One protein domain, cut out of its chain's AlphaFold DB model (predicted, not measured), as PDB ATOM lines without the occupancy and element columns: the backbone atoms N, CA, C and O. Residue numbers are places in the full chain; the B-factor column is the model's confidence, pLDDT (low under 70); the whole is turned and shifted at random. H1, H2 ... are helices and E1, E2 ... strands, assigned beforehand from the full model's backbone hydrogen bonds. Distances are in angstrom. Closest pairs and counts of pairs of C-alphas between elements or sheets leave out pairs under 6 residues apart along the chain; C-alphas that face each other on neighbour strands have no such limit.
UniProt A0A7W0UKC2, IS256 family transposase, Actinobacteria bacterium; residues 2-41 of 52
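Overview. This is residues 2 to 41 of the 52 residues of the protein "IS256 family transposase" of Actinobacteria bacterium (UniProt A0A7W0UKC2). A single helix, H1, sticks out as a free arm from a small, loose head, in which the short helix H2 is near a tiny hairpin of two strands, E1 and E2. The arm makes much of the length, and residues 16 to 21 join it to the head. The printed part has 40 residues, with two named helices followed by two named strands, in the order H1, H2, E1, E2. The strands form an antiparallel sheet in the order E1 - E2, and the class is mixed, helices and strands. The whole is only just loose, close to extended, with a radius of gyration of the C-alphas of 13.4 A and spans of 41 by 16 by 12 A.

Along the chain. H1 runs from residue 2 to 15, 20.2 A from first to last C-alpha, beginning at C-alpha 2 at (220.300, 219.449, 229.886). H2 holds residues 22 to 29 and measures 10.5 A, with C-alpha 22 at (213.536, 195.545, 246.972). E1 is residues 33 to 35, 6.8 A. E2 is residues 38 to 40, 6.4 A, and ends at C-alpha 40 at (208.289, 182.732, 236.233).

Arrangement. H1 stands free with residues 2 to 15 and is apart from H2, E1 and E2. The closest C-alphas of H2 and E1 are those of Val 28 and Phe 34, 7.5 A apart. H2 and E2 are only just apart, the closest C-alphas at 8.5 A. E1 and E2 form a hairpin, antiparallel at 134 degrees; N 35 and O 38 are within hydrogen-bond range at 3.0 A, and N 40 and O 33 at 2.9 A. In H1 and H2 every O i to N i+4 pair is within hydrogen-bond range.

Size, cuts and confidence. The C-alphas of Leu 2 and Glu 41, the two farthest apart, are 42.4 A apart. The printed part has no cut. The link from H1 to H2 is short, and those from H2 to E1 and from E1 to E2 are tight. The mean pLDDT of the printed part is 76.2, and residues 15 to 22, of which 15 belongs to H1 and 22 to H2, are under 70.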
ATOM      1  N   LEU A   2     221.234 220.098 228.953       87.38
ATOM      2  CA  LEU A   2     220.300 219.449 229.886       87.38
ATOM      3  C   LEU A   2     219.120 218.708 229.223       87.38
ATOM      4  O   LEU A   2     218.786 217.598 229.622       87.38
ATOM      5  N   ALA A   3     218.523 219.289 228.176       91.75
ATOM      6  CA  ALA A   3     217.360 218.702 227.502       91.75
ATOM      7  C   ALA A   3     217.654 217.323 226.877       91.75
ATOM      8  O   ALA A   3     216.820 216.423 226.938       91.75
ATOM      9  N   MET A   4     218.861 217.131 226.332       92.19
ATOM     10  CA  MET A   4     219.281 215.839 225.780       92.19
ATOM     11  C   MET A   4     219.538 214.803 226.876       92.19
ATOM     12  O   MET A   4     219.143 213.653 226.723       92.19
ATOM     13  N   ALA A   5     220.133 215.205 228.004       87.62
ATOM     14  CA  ALA A   5     220.321 214.311 229.145       87.62
ATOM     15  C   ALA A   5     218.976 213.795 229.684       87.62
ATOM     16  O   ALA A   5     218.835 212.603 229.943       87.62
ATOM     17  N   PHE A   6     217.966 214.667 229.768       87.44
ATOM     18  CA  PHE A   6     216.614 214.279 230.170       87.44
ATOM     19  C   PHE A   6     215.991 213.269 229.198       87.44
ATOM     20  O   PHE A   6     215.512 212.223 229.622       87.44
ATOM     21  N   LYS A   7     216.082 213.529 227.889       89.50
ATOM     22  CA  LYS A   7     215.559 212.630 226.848       89.50
ATOM     23  C   LYS A   7     216.214 211.248 226.852       89.50
ATOM     24  O   LYS A   7     215.537 210.248 226.619       89.50
ATOM     25  N   LEU A   8     217.517 211.179 227.129       88.12
ATOM     26  CA  LEU A   8     218.238 209.910 227.243       88.12
ATOM     27  C   LEU A   8     217.793 209.111 228.474       88.12
ATOM     28  O   LEU A   8     217.596 207.903 228.370       88.12
ATOM     29  N   ILE A   9     217.594 209.778 229.615       83.38
ATOM     30  CA  ILE A   9     217.099 209.138 230.843       83.38
ATOM     31  C   ILE A   9     215.658 208.646 230.656       83.38
ATOM     32  O   ILE A   9     215.362 207.510 231.013       83.38
ATOM     33  N   GLU A  10     214.789 209.456 230.054       83.88
ATOM     34  CA  GLU A  10     213.394 209.109 229.737       83.88
ATOM     35  C   GLU A  10     213.324 207.875 228.815       83.88
ATOM     36  O   GLU A  10     212.680 206.879 229.139       83.88
ATOM     37  N   SER A  11     214.109 207.866 227.731       82.94
ATOM     38  CA  SER A  11     214.179 206.727 226.800       82.94
ATOM     39  C   SER A  11     214.724 205.452 227.462       82.94
ATOM     40  O   SER A  11     214.314 204.338 227.130       82.94
ATOM     41  N   ALA A  12     215.667 205.600 228.398       77.81
ATOM     42  CA  ALA A  12     216.216 204.486 229.161       77.81
ATOM     43  C   ALA A  12     215.199 203.924 230.169       77.81
ATOM     44  O   ALA A  12     215.121 202.706 230.325       77.81
ATOM     45  N   GLN A  13     214.395 204.783 230.806       76.44
ATOM     46  CA  GLN A  13     213.321 204.371 231.716       76.44
ATOM     47  C   GLN A  13     212.246 203.558 230.993       76.44
ATOM     48  O   GLN A  13     211.884 202.485 231.471       76.44
ATOM     49  N   ASP A  14     211.809 203.996 229.812       73.88
ATOM     50  CA  ASP A  14     210.812 203.264 229.020       73.88
ATOM     51  C   ASP A  14     211.332 201.903 228.538       73.88
ATOM     52  O   ASP A  14     210.581 200.933 228.382       73.88
ATOM     53  N   ARG A  15     212.646 201.804 228.307       69.50
ATOM     54  CA  ARG A  15     213.282 200.582 227.813       69.50
ATOM     55  C   ARG A  15     213.629 199.589 228.922       69.50
ATOM     56  O   ARG A  15     213.662 198.381 228.649       69.50
ATOM     57  N   TRP A  16     213.896 200.059 230.137       59.00
ATOM     58  CA  TRP A  16     214.210 199.221 231.290       59.00
ATOM     59  C   TRP A  16     212.936 198.778 232.010       59.00
ATOM     60  O   TRP A  16     212.263 199.543 232.692       59.00
ATOM     61  N   ARG A  17     212.630 197.479 231.917       63.62
ATOM     62  CA  ARG A  17     211.644 196.840 232.794       63.62
ATOM     63  C   ARG A  17     212.191 196.838 234.217       63.62
ATOM     64  O   ARG A  17     212.942 195.953 234.607       63.62
ATOM     65  N   ALA A  18     211.787 197.858 234.955       60.19
ATOM     66  CA  ALA A  18     211.644 197.898 236.393       60.19
ATOM     67  C   ALA A  18     211.462 196.499 237.015       60.19
ATOM     68  O   ALA A  18     210.342 196.006 237.141       60.19
ATOM     69  N   VAL A  19     212.538 195.887 237.509       57.28
ATOM     70  CA  VAL A  19     212.421 194.974 238.655       57.28
ATOM     71  C   VAL A  19     212.227 195.870 239.887       57.28
ATOM     72  O   VAL A  19     213.078 195.947 240.768       57.28
ATOM     73  N   ASN A  20     211.161 196.677 239.893       60.09
ATOM     74  CA  ASN A  20     210.969 197.729 240.889       60.09
ATOM     75  C   ASN A  20     210.291 197.144 242.120       60.09
ATOM     76  O   ASN A  20     209.076 197.174 242.279       60.09
ATOM     77  N   GLY A  21     211.129 196.616 243.002       68.25
ATOM     78  CA  GLY A  21     210.778 196.261 244.363       68.25
ATOM     79  C   GLY A  21     211.997 195.659 245.051       68.25
ATOM     80  O   GLY A  21     212.516 194.669 244.538       68.25
ATOM     81  N   PRO A  22     212.455 196.178 246.209       67.75
ATOM     82  CA  PRO A  22     213.536 195.545 246.972       67.75
ATOM     83  C   PRO A  22     213.287 194.044 247.213       67.75
ATOM     84  O   PRO A  22     214.209 193.236 247.149       67.75
ATOM     85  N   HIS A  23     212.014 193.669 247.388       71.56
ATOM     86  CA  HIS A  23     211.557 192.287 247.513       71.56
ATOM     87  C   HIS A  23     211.740 191.460 246.223       71.56
ATOM     88  O   HIS A  23     212.206 190.326 246.290       71.56
ATOM     89  N   LEU A  24     211.462 192.023 245.043       73.12
ATOM     90  CA  LEU A  24     211.679 191.347 243.754       73.12
ATOM     91  C   LEU A  24     213.171 191.218 243.426       73.12
ATOM     92  O   LEU A  24     213.608 190.191 242.910       73.12
ATOM     93  N   VAL A  25     213.975 192.224 243.781       72.44
ATOM     94  CA  VAL A  25     215.437 192.192 243.615       72.44
ATOM     95  C   VAL A  25     216.070 191.090 244.466       72.44
ATOM     96  O   VAL A  25     216.992 190.423 243.999       72.44
ATOM     97  N   ALA A  26     215.573 190.855 245.686       79.12
ATOM     98  CA  ALA A  26     216.031 189.744 246.521       79.12
ATOM     99  C   ALA A  26     215.790 188.382 245.845       79.12
ATOM    100  O   ALA A  26     216.667 187.519 245.862       79.12
ATOM    101  N   LEU A  27     214.646 188.221 245.174       78.00
ATOM    102  CA  LEU A  27     214.285 187.001 244.449       78.00
ATOM    103  C   LEU A  27     215.138 186.806 243.187       78.00
ATOM    104  O   LEU A  27     215.616 185.701 242.938       78.00
ATOM    105  N   VAL A  28     215.416 187.873 242.429       77.81
ATOM    106  CA  VAL A  28     216.362 187.823 241.295       77.81
ATOM    107  C   VAL A  28     217.765 187.437 241.765       77.81
ATOM    108  O   VAL A  28     218.403 186.581 241.154       77.81
ATOM    109  N   ARG A  29     218.245 188.024 242.870       74.12
ATOM    110  CA  ARG A  29     219.547 187.678 243.468       74.12
ATOM    111  C   ARG A  29     219.615 186.221 243.924       74.12
ATOM    112  O   ARG A  29     220.681 185.625 243.849       74.12
ATOM    113  N   ALA A  30     218.490 185.650 244.350       83.50
ATOM    114  CA  ALA A  30     218.366 184.232 244.680       83.50
ATOM    115  C   ALA A  30     218.263 183.308 243.444       83.50
ATOM    116  O   ALA A  30     218.154 182.096 243.601       83.50
ATOM    117  N   GLY A  31     218.302 183.850 242.219       78.81
ATOM    118  CA  GLY A  31     218.278 183.079 240.972       78.81
ATOM    119  C   GLY A  31     216.888 182.868 240.362       78.81
ATOM    120  O   GLY A  31     216.754 182.091 239.412       78.81
ATOM    121  N   ALA A  32     215.849 183.548 240.861       79.94
ATOM    122  CA  ALA A  32     214.518 183.486 240.262       79.94
ATOM    123  C   ALA A  32     214.500 184.168 238.882       79.94
ATOM    124  O   ALA A  32     215.059 185.251 238.691       79.94
ATOM    125  N   LYS A  33     213.838 183.534 237.906       79.06
ATOM    126  CA  LYS A  33     213.708 184.066 236.544       79.06
ATOM    127  C   LYS A  33     212.495 184.990 236.458       79.06
ATOM    128  O   LYS A  33     211.410 184.650 236.921       79.06
ATOM    129  N   PHE A  34     212.678 186.145 235.827       75.12
ATOM    130  CA  PHE A  34     211.612 187.108 235.567       75.12
ATOM    131  C   PHE A  34     211.536 187.393 234.075       75.12
ATOM    132  O   PHE A  34     212.558 187.658 233.440       75.12
ATOM    133  N   GLU A  35     210.326 187.413 233.528       78.94
ATOM    134  CA  GLU A  35     210.075 187.886 232.172       78.94
ATOM    135  C   GLU A  35     209.146 189.093 232.239       78.94
ATOM    136  O   GLU A  35     208.070 189.047 232.831       78.94
ATOM    137  N   LYS A  36     209.584 190.221 231.666       70.00
ATOM    138  CA  LYS A  36     208.805 191.473 231.632       70.00
ATOM    139  C   LYS A  36     208.301 191.931 233.021       70.00
ATOM    140  O   LYS A  36     207.304 192.640 233.098       70.00
ATOM    141  N   GLY A  37     209.004 191.594 234.106       71.62
ATOM    142  CA  GLY A  37     208.636 191.980 235.477       71.62
ATOM    143  C   GLY A  37     207.669 191.023 236.185       71.62
ATOM    144  O   GLY A  37     207.318 191.269 237.333       71.62
ATOM    145  N   VAL A  38     207.276 189.922 235.542       74.69
ATOM    146  CA  VAL A  38     206.503 188.839 236.160       74.69
ATOM    147  C   VAL A  38     207.460 187.702 236.510       74.69
ATOM    148  O   VAL A  38     208.296 187.321 235.687       74.69
ATOM    149  N   MET A  39     207.377 187.188 237.739       74.75
ATOM    150  CA  MET A  39     208.161 186.025 238.157       74.75
ATOM    151  C   MET A  39     207.658 184.785 237.421       74.75
ATOM    152  O   MET A  39     206.465 184.492 237.450       74.75
ATOM    153  N   ILE A  40     208.573 184.050 236.797       77.12
ATOM    154  CA  ILE A  40     208.289 182.732 236.233       77.12
ATOM    155  C   ILE A  40     208.784 181.698 237.246       77.12
ATOM    156  O   ILE A  40     209.992 181.563 237.457       77.12
ATOM    157  N   GLU A  41     207.865 180.968 237.880       71.81
ATOM    158  CA  GLU A  41     208.233 179.803 238.688       71.81
ATOM    159  C   GLU A  41     208.879 178.742 237.785       71.81
ATOM    160  O   GLU A  41     208.294 178.310 236.789       71.81
TER     161      GLU A  41